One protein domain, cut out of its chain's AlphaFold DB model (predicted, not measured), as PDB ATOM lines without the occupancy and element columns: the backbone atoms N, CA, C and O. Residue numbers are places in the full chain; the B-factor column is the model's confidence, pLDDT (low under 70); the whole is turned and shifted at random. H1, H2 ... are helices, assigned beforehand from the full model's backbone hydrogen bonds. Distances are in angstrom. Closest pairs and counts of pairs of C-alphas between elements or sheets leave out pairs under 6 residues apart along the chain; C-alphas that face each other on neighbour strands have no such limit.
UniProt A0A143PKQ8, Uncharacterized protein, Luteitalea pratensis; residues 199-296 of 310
ATOM      1  N   GLU A 199     -30.597   6.318 211.335       95.62
ATOM      2  CA  GLU A 199     -29.854   6.665 212.550       95.62
ATOM      3  C   GLU A 199     -28.621   5.766 212.742       95.62
ATOM      4  O   GLU A 199     -27.520   6.252 212.977       95.62
ATOM      5  N   MET A 200     -28.771   4.448 212.574       96.00
ATOM      6  CA  MET A 200     -27.649   3.513 212.676       96.00
ATOM      7  C   MET A 200     -26.579   3.765 211.607       96.00
ATOM      8  O   MET A 200     -25.393   3.645 211.911       96.00
ATOM      9  N   ARG A 201     -26.960   4.116 210.370       96.31
ATOM     10  CA  ARG A 201     -25.991   4.465 209.315       96.31
ATOM     11  C   ARG A 201     -25.220   5.728 209.683       96.31
ATOM     12  O   ARG A 201     -23.999   5.736 209.546       96.31
ATOM     13  N   ASP A 202     -25.904   6.749 210.187       95.56
ATOM     14  CA  ASP A 202     -25.280   8.008 210.598       95.56
ATOM     15  C   ASP A 202     -24.323   7.800 211.780       95.56
ATOM     16  O   ASP A 202     -23.185   8.268 211.747       95.56
ATOM     17  N   LEU A 203     -24.730   7.008 212.775       96.31
ATOM     18  CA  LEU A 203     -23.880   6.614 213.901       96.31
ATOM     19  C   LEU A 203     -22.652   5.808 213.449       96.31
ATOM     20  O   LEU A 203     -21.553   6.034 213.952       96.31
ATOM     21  N   ALA A 204     -22.806   4.900 212.479       97.06
ATOM     22  CA  ALA A 204     -21.688   4.146 211.909       97.06
ATOM     23  C   ALA A 204     -20.699   5.055 211.168       97.06
ATOM     24  O   ALA A 204     -19.488   4.915 211.339       97.06
ATOM     25  N   VAL A 205     -21.199   6.022 210.391       96.12
ATOM     26  CA  VAL A 205     -20.374   7.038 209.721       96.12
ATOM     27  C   VAL A 205     -19.630   7.895 210.744       96.12
ATOM     28  O   VAL A 205     -18.443   8.170 210.559       96.12
ATOM     29  N   HIS A 206     -20.303   8.312 211.819       96.06
ATOM     30  CA  HIS A 206     -19.694   9.123 212.868       96.06
ATOM     31  C   HIS A 206     -18.584   8.353 213.593       96.06
ATOM     32  O   HIS A 206     -17.452   8.827 213.625       96.06
ATOM     33  N   ALA A 207     -18.858   7.122 214.043       96.38
ATOM     34  CA  ALA A 207     -17.862   6.259 214.682       96.38
ATOM     35  C   ALA A 207     -16.641   6.005 213.777       96.38
ATOM     36  O   ALA A 207     -15.502   6.078 214.230       96.38
ATOM     37  N   MET A 208     -16.869   5.768 212.480       96.56
ATOM     38  CA  MET A 208     -15.802   5.628 211.483       96.56
ATOM     39  C   MET A 208     -14.959   6.895 211.334       96.56
ATOM     40  O   MET A 208     -13.736   6.816 211.238       96.56
ATOM     41  N   THR A 209     -15.605   8.060 211.307       95.19
ATOM     42  CA  THR A 209     -14.917   9.352 211.180       95.19
ATOM     43  C   THR A 209     -14.025   9.601 212.395       95.19
ATOM     44  O   THR A 209     -12.864   9.952 212.215       95.19
ATOM     45  N   GLU A 210     -14.528   9.323 213.599       94.75
ATOM     46  CA  GLU A 210     -13.802   9.475 214.867       94.75
ATOM     47  C   GLU A 210     -12.534   8.605 214.919       94.75
ATOM     48  O   GLU A 210     -11.460   9.045 215.331       94.75
ATOM     49  N   VAL A 211     -12.658   7.361 214.449       94.00
ATOM     50  CA  VAL A 211     -11.559   6.394 214.334       94.00
ATOM     51  C   VAL A 211     -10.487   6.873 213.353       94.00
ATOM     52  O   VAL A 211      -9.292   6.739 213.616       94.00
ATOM     53  N   LEU A 212     -10.903   7.426 212.211       94.00
ATOM     54  CA  LEU A 212      -9.998   7.874 211.154       94.00
ATOM     55  C   LEU A 212      -9.308   9.205 211.480       94.00
ATOM     56  O   LEU A 212      -8.169   9.397 211.054       94.00
ATOM     57  N   SER A 213      -9.976  10.116 212.195       93.19
ATOM     58  CA  SER A 213      -9.448  11.452 212.497       93.19
ATOM     59  C   SER A 213      -8.449  11.449 213.646       93.19
ATOM     60  O   SER A 213      -7.412  12.100 213.550       93.19
ATOM     61  N   ASN A 214      -8.750  10.724 214.724       88.94
ATOM     62  CA  ASN A 214      -8.014  10.878 215.978       88.94
ATOM     63  C   ASN A 214      -6.840   9.901 216.104       88.94
ATOM     64  O   ASN A 214      -5.954  10.119 216.926       88.94
ATOM     65  N   GLY A 215      -6.803   8.850 215.275       80.50
ATOM     66  CA  GLY A 215      -5.909   7.720 215.501       80.50
ATOM     67  C   GLY A 215      -6.345   6.963 216.756       80.50
ATOM     68  O   GLY A 215      -6.628   7.531 217.807       80.50
ATOM     69  N   VAL A 216      -6.483   5.651 216.649       69.94
ATOM     70  CA  VAL A 216      -7.135   4.889 217.709       69.94
ATOM     71  C   VAL A 216      -6.107   4.352 218.695       69.94
ATOM     72  O   VAL A 216      -5.650   3.221 218.550       69.94
ATOM     73  N   ASP A 217      -5.780   5.132 219.727       80.62
ATOM     74  CA  ASP A 217      -5.231   4.558 220.961       80.62
ATOM     75  C   ASP A 217      -6.373   4.204 221.926       80.62
ATOM     76  O   ASP A 217      -6.651   4.890 222.910       80.62
ATOM     77  N   LEU A 218      -7.078   3.109 221.621       78.38
ATOM     78  CA  LEU A 218      -8.184   2.611 222.452       78.38
ATOM     79  C   LEU A 218      -7.734   2.117 223.833       78.38
ATOM     80  O   LEU A 218      -8.587   1.818 224.667       78.38
ATOM     81  N   ARG A 219      -6.423   2.053 224.107       80.88
ATOM     82  CA  ARG A 219      -5.910   1.740 225.448       80.88
ATOM     83  C   ARG A 219      -6.123   2.897 226.418       80.88
ATOM     84  O   ARG A 219      -6.259   2.655 227.613       80.88
ATOM     85  N   LEU A 220      -6.180   4.123 225.901       81.38
ATOM     86  CA  LEU A 220      -6.385   5.346 226.675       81.38
ATOM     87  C   LEU A 220      -7.842   5.820 226.674       81.38
ATOM     88  O   LEU A 220      -8.150   6.838 227.287       81.38
ATOM     89  N   ALA A 221      -8.743   5.104 225.996       88.12
ATOM     90  CA  ALA A 221     -10.147   5.482 225.951       88.12
ATOM     91  C   ALA A 221     -10.817   5.313 227.324       88.12
ATOM     92  O   ALA A 221     -10.754   4.249 227.951       88.12
ATOM     93  N   ASP A 222     -11.492   6.369 227.764       93.38
ATOM     94  CA  ASP A 222     -12.342   6.406 228.948       93.38
ATOM     95  C   ASP A 222     -13.834   6.336 228.568       93.38
ATOM     96  O   ASP A 222     -14.200   6.207 227.395       93.38
ATOM     97  N   GLU A 223     -14.717   6.381 229.570       93.69
ATOM     98  CA  GLU A 223     -16.174   6.390 229.358       93.69
ATOM     99  C   GLU A 223     -16.657   7.641 228.617       93.69
ATOM    100  O   GLU A 223     -17.715   7.616 227.979       93.69
ATOM    101  N   ASP A 224     -15.877   8.719 228.675       94.69
ATOM    102  CA  ASP A 224     -16.224   9.996 228.078       94.69
ATOM    103  C   ASP A 224     -15.791  10.145 226.623       94.69
ATOM    104  O   ASP A 224     -16.308  11.027 225.925       94.69
ATOM    105  N   SER A 225     -14.942   9.235 226.153       94.44
ATOM    106  CA  SER A 225     -14.419   9.193 224.800       94.44
ATOM    107  C   SER A 225     -15.541   9.187 223.743       94.44
ATOM    108  O   SER A 225     -16.425   8.317 223.773       94.44
ATOM    109  N   PRO A 226     -15.516  10.110 222.758       94.19
ATOM    110  CA  PRO A 226     -16.548  10.213 221.722       94.19
ATOM    111  C   PRO A 226     -16.778   8.917 220.932       94.19
ATOM    112  O   PRO A 226     -17.919   8.574 220.610       94.19
ATOM    113  N   ILE A 227     -15.711   8.152 220.671       95.06
ATOM    114  CA  ILE A 227     -15.793   6.852 219.990       95.06
ATOM    115  C   ILE A 227     -16.547   5.819 220.832       95.06
ATOM    116  O   ILE A 227     -17.371   5.081 220.298       95.06
ATOM    117  N   VAL A 228     -16.315   5.779 222.149       96.00
ATOM    118  CA  VAL A 228     -16.978   4.835 223.062       96.00
ATOM    119  C   VAL A 228     -18.466   5.148 223.137       96.00
ATOM    120  O   VAL A 228     -19.282   4.238 222.993       96.00
ATOM    121  N   LYS A 229     -18.826   6.430 223.276       96.31
ATOM    122  CA  LYS A 229     -20.225   6.888 223.262       96.31
ATOM    123  C   LYS A 229     -20.915   6.541 221.942       96.31
ATOM    124  O   LYS A 229     -21.973   5.914 221.961       96.31
ATOM    125  N   SER A 230     -20.282   6.849 220.810       95.56
ATOM    126  CA  SER A 230     -20.818   6.544 219.476       95.56
ATOM    127  C   SER A 230     -21.023   5.044 219.264       95.56
ATOM    128  O   SER A 230     -22.096   4.617 218.839       95.56
ATOM    129  N   CYS A 231     -20.030   4.224 219.620       97.00
ATOM    130  CA  CYS A 231     -20.121   2.768 219.541       97.00
ATOM    131  C   CYS A 231     -21.177   2.199 220.501       97.00
ATOM    132  O   CYS A 231     -21.883   1.267 220.128       97.00
ATOM    133  N   ALA A 232     -21.340   2.761 221.700       97.38
ATOM    134  CA  ALA A 232     -22.359   2.330 222.657       97.38
ATOM    135  C   ALA A 232     -23.775   2.594 222.126       97.38
ATOM    136  O   ALA A 232     -24.613   1.690 222.115       97.38
ATOM    137  N   THR A 233     -24.023   3.796 221.590       96.88
ATOM    138  CA  THR A 233     -25.302   4.138 220.949       96.88
ATOM    139  C   THR A 233     -25.565   3.274 219.713       96.88
ATOM    140  O   THR A 233     -26.670   2.749 219.546       96.88
ATOM    141  N   LEU A 234     -24.544   3.069 218.874       96.94
ATOM    142  CA  LEU A 234     -24.628   2.253 217.662       96.94
ATOM    143  C   LEU A 234     -24.925   0.777 217.971       96.94
ATOM    144  O   LEU A 234     -25.782   0.169 217.330       96.94
ATOM    145  N   ALA A 235     -24.265   0.215 218.984       96.31
ATOM    146  CA  ALA A 235     -24.463  -1.159 219.442       96.31
ATOM    147  C   ALA A 235     -25.708  -1.342 220.321       96.31
ATOM    148  O   ALA A 235     -26.025  -2.469 220.700       96.31
ATOM    149  N   ASN A 236     -26.399  -0.247 220.660       96.50
ATOM    150  CA  ASN A 236     -27.490  -0.221 221.630       96.50
ATOM    151  C   ASN A 236     -27.105  -0.912 222.955       96.50
ATOM    152  O   ASN A 236     -27.825  -1.770 223.466       96.50
ATOM    153  N   THR A 237     -25.927  -0.568 223.479       97.25
ATOM    154  CA  THR A 237     -25.377  -1.108 224.726       97.25
ATOM    155  C   THR A 237     -24.826   0.015 225.600       97.25
ATOM    156  O   THR A 237     -24.766   1.172 225.191       97.25
ATOM    157  N   LYS A 238     -24.443  -0.312 226.831       97.75
ATOM    158  CA  LYS A 238     -23.829   0.637 227.761       97.75
ATOM    159  C   LYS A 238     -22.355   0.884 227.408       97.75
ATOM    160  O   LYS A 238     -21.689   0.021 226.834       97.75
ATOM    161  N   THR A 239     -21.828   2.054 227.764       97.31
ATOM    162  CA  THR A 239     -20.428   2.444 227.502       97.31
ATOM    163  C   THR A 239     -19.417   1.514 228.179       97.31
ATOM    164  O   THR A 239     -18.396   1.191 227.575       97.31
ATOM    165  N   ASP A 240     -19.724   1.001 229.374       97.00
ATOM    166  CA  ASP A 240     -18.879   0.053 230.112       97.00
ATOM    167  C   ASP A 240     -18.658  -1.263 229.347       97.00
ATOM    168  O   ASP A 240     -17.566  -1.831 229.364       97.00
ATOM    169  N   GLU A 241     -19.681  -1.747 228.640       97.38
ATOM    170  CA  GLU A 241     -19.600  -2.950 227.811       97.38
ATOM    171  C   GLU A 241     -18.682  -2.720 226.603       97.38
ATOM    172  O   GLU A 241     -17.843  -3.566 226.288       97.38
ATOM    173  N   VAL A 242     -18.785  -1.554 225.958       96.69
ATOM    174  CA  VAL A 242     -17.900  -1.174 224.844       96.69
ATOM    175  C   VAL A 242     -16.454  -1.037 225.314       96.69
ATOM    176  O   VAL A 242     -15.550  -1.544 224.653       96.69
ATOM    177  N   LEU A 243     -16.222  -0.427 226.479       95.94
ATOM    178  CA  LEU A 243     -14.888  -0.330 227.073       95.94
ATOM    179  C   LEU A 243     -14.307  -1.692 227.436       95.94
ATOM    180  O   LEU A 243     -13.121  -1.925 227.210       95.94
ATOM    181  N   ARG A 244     -15.119  -2.607 227.977       95.19
ATOM    182  CA  ARG A 244     -14.675  -3.979 228.259       95.19
ATOM    183  C   ARG A 244     -14.220  -4.686 226.983       95.19
ATOM    184  O   ARG A 244     -13.163  -5.312 226.999       95.19
ATOM    185  N   ARG A 245     -14.946  -4.520 225.871       94.81
ATOM    186  CA  ARG A 245     -14.530  -5.043 224.555       94.81
ATOM    187  C   ARG A 245     -13.261  -4.380 224.048       94.81
ATOM    188  O   ARG A 245     -12.358  -5.086 223.617       94.81
ATOM    189  N   ALA A 246     -13.167  -3.054 224.137       93.31
ATOM    190  CA  ALA A 246     -11.959  -2.331 223.764       93.31
ATOM    191  C   ALA A 246     -10.752  -2.883 224.537       93.31
ATOM    192  O   ALA A 246      -9.804  -3.379 223.939       93.31
ATOM    193  N   ARG A 247     -10.818  -2.920 225.869       92.50
ATOM    194  CA  ARG A 247      -9.725  -3.443 226.699       92.50
ATOM    195  C   ARG A 247      -9.364  -4.876 226.327       92.50
ATOM    196  O   ARG A 247      -8.185  -5.138 226.146       92.50
ATOM    197  N   LEU A 248     -10.351  -5.755 226.145       91.75
ATOM    198  CA  LEU A 248     -10.131  -7.148 225.749       91.75
ATOM    199  C   LEU A 248      -9.368  -7.260 224.420       91.75
ATOM    200  O   LEU A 248      -8.359  -7.960 224.335       91.75
ATOM    201  N   TYR A 249      -9.825  -6.562 223.379       88.62
ATOM    202  CA  TYR A 249      -9.194  -6.654 222.065       88.62
ATOM    203  C   TYR A 249      -7.820  -5.973 222.040       88.62
ATOM    204  O   TYR A 249      -6.887  -6.547 221.493       88.62
ATOM    205  N   PHE A 250      -7.651  -4.819 222.692       85.06
ATOM    206  CA  PHE A 250      -6.391  -4.056 222.680       85.06
ATOM    207  C   PHE A 250      -5.352  -4.511 223.720       85.06
ATOM    208  O   PHE A 250      -4.193  -4.076 223.643       85.06
ATOM    209  N   SER A 251      -5.734  -5.379 224.667       86.75
ATOM    210  CA  SER A 251      -4.802  -6.097 225.548       86.75
ATOM    211  C   SER A 251      -4.221  -7.354 224.907       86.75
ATOM    212  O   SER A 251      -3.200  -7.850 225.374       86.75
ATOM    213  N   THR A 252      -4.876  -7.893 223.875       84.19
ATOM    214  CA  THR A 252      -4.363  -9.062 223.155       84.19
ATOM    215  C   THR A 252      -3.177  -8.618 222.290       84.19
ATOM    216  O   THR A 252      -3.199  -7.520 221.733       84.19
ATOM    217  N   ASP A 253      -2.118  -9.430 222.236       76.75
ATOM    218  CA  ASP A 253      -0.844  -9.095 221.590       76.75
ATOM    219  C   ASP A 253      -1.043  -8.543 220.166       76.75
ATOM    220  O   ASP A 253      -1.876  -9.052 219.408       76.75
ATOM    221  N   ALA A 254      -0.295  -7.502 219.793       69.00
ATOM    222  CA  ALA A 254      -0.453  -6.807 218.513       69.00
ATOM    223  C   ALA A 254      -0.280  -7.763 217.320       69.00
ATOM    224  O   ALA A 254      -0.954  -7.613 216.300       69.00
ATOM    225  N   ASP A 255       0.541  -8.801 217.487       70.06
ATOM    226  CA  ASP A 255       0.752  -9.850 216.492       70.06
ATOM    227  C   ASP A 255      -0.500 -10.717 216.261       70.06
ATOM    228  O   ASP A 255      -0.769 -11.142 215.136       70.06
ATOM    229  N   SER A 256      -1.337 -10.905 217.286       67.81
ATOM    230  CA  SER A 256      -2.608 -11.636 217.169       67.81
ATOM    231  C   SER A 256      -3.703 -10.822 216.469       67.81
ATOM    232  O   SER A 256      -4.509 -11.373 215.715       67.81
ATOM    233  N   LEU A 257      -3.706  -9.498 216.665       64.69
ATOM    234  CA  LEU A 257      -4.584  -8.571 215.949       64.69
ATOM    235  C   LEU A 257      -4.148  -8.420 214.493       64.69
ATOM    236  O   LEU A 257      -4.999  -8.400 213.601       64.69
ATOM    237  N   ASN A 258      -2.835  -8.385 214.246       62.03
ATOM    238  CA  ASN A 258      -2.281  -8.310 212.902       62.03
ATOM    239  C   ASN A 258      -2.797  -9.447 212.022       62.03
ATOM    240  O   ASN A 258      -3.158  -9.155 210.891       62.03
ATOM    241  N   TRP A 259      -2.961 -10.678 212.528       57.50
ATOM    242  CA  TRP A 259      -3.463 -11.819 211.739       57.50
ATOM    243  C   TRP A 259      -4.847 -11.593 211.098       57.50
ATOM    244  O   TRP A 259      -5.115 -12.111 210.015       57.50
ATOM    245  N   ASN A 260      -5.710 -10.784 211.724       56.31
ATOM    246  CA  ASN A 260      -7.040 -10.452 211.195       56.31
ATOM    247  C   ASN A 260      -7.085  -9.101 210.458       56.31
ATOM    248  O   ASN A 260      -8.032  -8.838 209.721       56.31
ATOM    249  N   VAL A 261      -6.066  -8.255 210.643       59.91
ATOM    250  CA  VAL A 261      -5.972  -6.899 210.070       59.91
ATOM    251  C   VAL A 261      -4.992  -6.845 208.879       59.91
ATOM    252  O   VAL A 261      -4.800  -5.782 208.286       59.91
ATOM    253  N   VAL A 262      -4.388  -7.979 208.478       51.38
ATOM    254  CA  VAL A 262      -3.353  -8.049 207.429       51.38
ATOM    255  C   VAL A 262      -3.807  -7.380 206.116       51.38
ATOM    256  O   VAL A 262      -4.630  -7.905 205.371       51.38
ATOM    257  N   SER A 263      -3.175  -6.232 205.843       52.12
ATOM    258  CA  SER A 263      -3.001  -5.520 204.563       52.12
ATOM    259  C   SER A 263      -4.207  -4.866 203.882       52.12
ATOM    260  O   SER A 263      -4.257  -4.791 202.652       52.12
ATOM    261  N   HIS A 264      -5.144  -4.335 204.649       66.81
ATOM    262  CA  HIS A 264      -6.278  -3.616 204.085       66.81
ATOM    263  C   HIS A 264      -6.248  -2.110 204.386       66.81
ATOM    264  O   HIS A 264      -5.531  -1.645 205.271       66.81
ATOM    265  N   SER A 265      -6.941  -1.327 203.554       89.19
ATOM    266  CA  SER A 265      -6.913   0.143 203.563       89.19
ATOM    267  C   SER A 265      -7.198   0.740 204.955       89.19
ATOM    268  O   SER A 265      -7.849   0.104 205.782       89.19
ATOM    269  N   ARG A 266      -6.795   1.998 205.224       90.94
ATOM    270  CA  ARG A 266      -7.098   2.675 206.513       90.94
ATOM    271  C   ARG A 266      -8.590   2.599 206.887       90.94
ATOM    272  O   ARG A 266      -8.923   2.503 208.063       90.94
ATOM    273  N   PHE A 267      -9.476   2.603 205.889       92.94
ATOM    274  CA  PHE A 267     -10.922   2.458 206.064       92.94
ATOM    275  C   PHE A 267     -11.331   1.065 206.550       92.94
ATOM    276  O   PHE A 267     -12.204   0.937 207.403       92.94
ATOM    277  N   GLU A 268     -10.698   0.014 206.045       91.06
ATOM    278  CA  GLU A 268     -11.002  -1.353 206.454       91.06
ATOM    279  C   GLU A 268     -10.553  -1.612 207.890       91.06
ATOM    280  O   GLU A 268     -11.352  -2.122 208.675       91.06
ATOM    281  N   SER A 269      -9.352  -1.161 208.274       89.62
ATOM    282  CA  SER A 269      -8.898  -1.212 209.670       89.62
ATOM    283  C   SER A 269      -9.845  -0.443 210.594       89.62
ATOM    284  O   SER A 269     -10.236  -0.953 211.642       89.62
ATOM    285  N   ALA A 270     -10.278   0.752 210.179       93.12
ATOM    286  CA  ALA A 270     -11.229   1.550 210.940       93.12
ATOM    287  C   ALA A 270     -12.572   0.828 211.140       93.12
ATOM    288  O   ALA A 270     -13.064   0.711 212.262       93.12
ATOM    289  N   SER A 271     -13.133   0.275 210.062       94.12
ATOM    290  CA  SER A 271     -14.397  -0.468 210.116       94.12
ATOM    291  C   SER A 271     -14.299  -1.723 210.976       94.12
ATOM    292  O   SER A 271     -15.264  -2.073 211.651       94.12
ATOM    293  N   TYR A 272     -13.134  -2.375 210.996       92.19
ATOM    294  CA  TYR A 272     -12.883  -3.544 211.829       92.19
ATOM    295  C   TYR A 272     -12.879  -3.178 213.315       92.19
ATOM    296  O   TYR A 272     -13.522  -3.853 214.115       92.19
ATOM    297  N   ILE A 273     -12.240  -2.064 213.682       92.75
ATOM    298  CA  ILE A 273     -12.265  -1.546 215.056       92.75
ATOM    299  C   ILE A 273     -13.708  -1.272 215.496       92.75
ATOM    300  O   ILE A 273     -14.135  -1.761 216.540       92.75
ATOM    301  N   VAL A 274     -14.489  -0.548 214.687       95.94
ATOM    302  CA  VAL A 274     -15.901  -0.271 215.007       95.94
ATOM    303  C   VAL A 274     -16.708  -1.572 215.102       95.94
ATOM    304  O   VAL A 274     -17.532  -1.714 216.006       95.94
ATOM    305  N   ALA A 275     -16.454  -2.553 214.230       95.06
ATOM    306  CA  ALA A 275     -17.117  -3.857 214.264       95.06
ATOM    307  C   ALA A 275     -16.860  -4.605 215.579       95.06
ATOM    308  O   ALA A 275     -17.809  -5.065 216.214       95.06
ATOM    309  N   LEU A 276     -15.602  -4.663 216.030       93.38
ATOM    310  CA  LEU A 276     -15.220  -5.295 217.297       93.38
ATOM    311  C   LEU A 276     -15.896  -4.640 218.508       93.38
ATOM    312  O   LEU A 276     -16.306  -5.321 219.447       93.38
ATOM    313  N   LEU A 277     -16.040  -3.315 218.486       95.56
ATOM    314  CA  LEU A 277     -16.684  -2.584 219.576       95.56
ATOM    315  C   LEU A 277     -18.207  -2.774 219.589       95.56
ATOM    316  O   LEU A 277     -18.819  -2.806 220.660       95.56
ATOM    317  N   THR A 278     -18.827  -2.937 218.419       96.69
ATOM    318  CA  THR A 278     -20.291  -2.870 218.272       96.69
ATOM    319  C   THR A 278     -20.988  -4.200 218.010       96.69
ATOM    320  O   THR A 278     -22.209  -4.270 218.131       96.69
ATOM    321  N   ASN A 279     -20.244  -5.262 217.686       94.88
ATOM    322  CA  ASN A 279     -20.760  -6.521 217.130       94.88
ATOM    323  C   ASN A 279     -21.538  -6.343 215.815       94.88
ATOM    324  O   ASN A 279     -22.322  -7.218 215.437       94.88
ATOM    325  N   LEU A 280     -21.359  -5.216 215.124       95.00
ATOM    326  CA  LEU A 280     -21.931  -5.018 213.801       95.00
ATOM    327  C   LEU A 280     -20.987  -5.559 212.723       95.00
ATOM    328  O   LEU A 280     -19.768  -5.555 212.904       95.00
ATOM    329  N   PRO A 281     -21.523  -6.005 211.577       92.88
ATOM    330  CA  PRO A 281     -20.701  -6.514 210.491       92.88
ATOM    331  C   PRO A 281     -19.771  -5.421 209.959       92.88
ATOM    332  O   PRO A 281     -20.235  -4.362 209.527       92.88
ATOM    333  N   GLN A 282     -18.467  -5.704 209.910       93.38
ATOM    334  CA  GLN A 282     -17.452  -4.791 209.365       93.38
ATOM    335  C   GLN A 282     -17.847  -4.250 207.985       93.38
ATOM    336  O   GLN A 282     -17.785  -3.044 207.749       93.38
ATOM    337  N   ARG A 283     -18.317  -5.132 207.089       90.25
ATOM    338  CA  ARG A 283     -18.748  -4.748 205.737       90.25
ATOM    339  C   ARG A 283     -19.857  -3.701 205.750       90.25
ATOM    340  O   ARG A 283     -19.811  -2.762 204.971       90.25
ATOM    341  N   TRP A 284     -20.823  -3.836 206.657       93.75
ATOM    342  CA  TRP A 284     -21.974  -2.946 206.725       93.75
ATOM    343  C   TRP A 284     -21.533  -1.567 207.211       93.75
ATOM    344  O   TRP A 284     -21.932  -0.560 206.636       93.75
ATOM    345  N   ILE A 285     -20.640  -1.517 208.205       96.06
ATOM    346  CA  ILE A 285     -20.038  -0.265 208.686       96.06
ATOM    347  C   ILE A 285     -19.284   0.435 207.547       96.06
ATOM    348  O   ILE A 285     -19.489   1.627 207.306       96.06
ATOM    349  N   LEU A 286     -18.447  -0.309 206.816       94.25
ATOM    350  CA  LEU A 286     -17.682   0.221 205.691       94.25
ATOM    351  C   LEU A 286     -18.597   0.725 204.566       94.25
ATOM    352  O   LEU A 286     -18.403   1.831 204.068       94.25
ATOM    353  N   GLU A 287     -19.628  -0.038 204.199       92.94
ATOM    354  CA  GLU A 287     -20.631   0.360 203.206       92.94
ATOM    355  C   GLU A 287     -21.377   1.632 203.621       92.94
ATOM    356  O   GLU A 287     -21.613   2.496 202.777       92.94
ATOM    357  N   CYS A 288     -21.732   1.784 204.902       95.06
ATOM    358  CA  CYS A 288     -22.358   3.006 205.413       95.06
ATOM    359  C   CYS A 288     -21.453   4.223 205.215       95.06
ATOM    360  O   CYS A 288     -21.927   5.267 204.768       95.06
ATOM    361  N   TYR A 289     -20.158   4.065 205.497       95.69
ATOM    362  CA  TYR A 289     -19.162   5.118 205.340       95.69
ATOM    363  C   TYR A 289     -18.908   5.481 203.870       95.69
ATOM    364  O   TYR A 289     -18.974   6.654 203.506       95.69
ATOM    365  N   VAL A 290     -18.675   4.486 203.008       93.56
ATOM    366  CA  VAL A 290     -18.352   4.694 201.583       93.56
ATOM    367  C   VAL A 290     -19.564   5.180 200.783       93.56
ATOM    368  O   VAL A 290     -19.413   5.986 199.872       93.56
ATOM    369  N   SER A 291     -20.778   4.741 201.134       91.19
ATOM    370  CA  SER A 291     -22.011   5.155 200.442       91.19
ATOM    371  C   SER A 291     -22.500   6.546 200.850       91.19
ATOM    372  O   SER A 291     -23.588   6.957 200.435       91.19
ATOM    373  N   ARG A 292     -21.762   7.267 201.702       85.25
ATOM    374  CA  ARG A 292     -22.126   8.622 202.101       85.25
ATOM    375  C   ARG A 292     -22.134   9.514 200.851       85.25
ATOM    376  O   ARG A 292     -21.125   9.570 200.150       85.25
ATOM    377  N   PRO A 293     -23.233  10.232 200.557       78.50
ATOM    378  CA  PRO A 293     -23.241  11.201 199.471       78.50
ATOM    379  C   PRO A 293     -22.071  12.175 199.650       78.50
ATOM    380  O   PRO A 293     -21.909  12.766 200.720       78.50
ATOM    381  N   ASN A 294     -21.250  12.335 198.608       60.53
ATOM    382  CA  ASN A 294     -20.029  13.158 198.597       60.53
ATOM    383  C   ASN A 294     -20.247  14.650 198.922       60.53
ATOM    384  O   ASN A 294     -19.288  15.419 198.935       60.53
ATOM    385  N   THR A 295     -21.471  15.082 199.226       54.22
ATOM    386  CA  THR A 295     -21.797  16.450 199.639       54.22
ATOM    387  C   THR A 295     -21.087  16.897 200.919       54.22
ATOM    388  O   THR A 295     -20.978  18.095 201.137       54.22
ATOM    389  N   ALA A 296     -20.548  15.979 201.731       54.41
ATOM    390  CA  ALA A 296     -19.715  16.318 202.893       54.41
ATOM    391  C   ALA A 296     -18.196  16.152 202.668       54.41
ATOM    392  O   ALA A 296     -17.415  16.494 203.551       54.41
TER     393      ALA A 296
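AT A GLANCE: This is residues 199 to 296 of the 310 residues of an uncharacterized protein of Luteitalea pratensis (UniProt A0A143PKQ8). Start from H1, the longest helix: H2 folds back along it as a hairpin, and H5 crosses H1 in the middle of a small cluster of mostly crossed helices. H6 packs on H1 and H5, H3 packs on the last residues of H5, and H4 lies at the rim, near H5. The 98 printed residues, with six named helices in the order H1 to H6 and no named strand, are all helix in class and compact, with a radius of gyration of the C-alphas of 12.7 A and spans of 39 by 31 by 22 A.

IN THESE COORDINATES: Find C-alpha 199 at (-29.854, 6.665, 212.550); from there H1 runs 22.5 A to residue 214. H2 is residues 226 to 235, 14.0 A; H3 is 239 to 251, 17.9 A; H4 is 254 to 261, 10.1 A. H5 is 266 to 278, 18.5 A, and H6 is 282 to 290, 12.3 A, ending at C-alpha 290, (-18.352, 4.694, 201.583).

HOW THE PARTS SIT: H1 and H2 touch as a helical hairpin at a shallow tilt of 29 degrees, closest at C-alphas 207 and 230, 5.6 A. The hub, H5, touches H1 at a steep tilt of 57 degrees, closest at C-alphas 211 and 270, 5.9 A. H6 is about perpendicular to H1, 85 degrees; residues 201 to 208 alone of H1 touch it, closest at C-alphas 205 and 289, 4.9 A. H3 touches H5 through residues 276 to 278 of H5 alone, closest at C-alphas 242 and 277, 5.6 A. H4 and H5 are close but not clearly touching: C-alphas 261 and 269, their closest, are 6.4 A apart. Every O i to N i+4 pair is within hydrogen-bond range in H1, H2, H3, H5 and H6; H4 has 3 of 4.

THE WHOLE: The C-alphas farthest apart, of Asp 253 and Thr 295, are 39.7 A apart. The printed part has no cut; H1 to H2 is a long link. Look for pLDDT under 70 at residues 216, 254, 256 to 264 and 294 to 296.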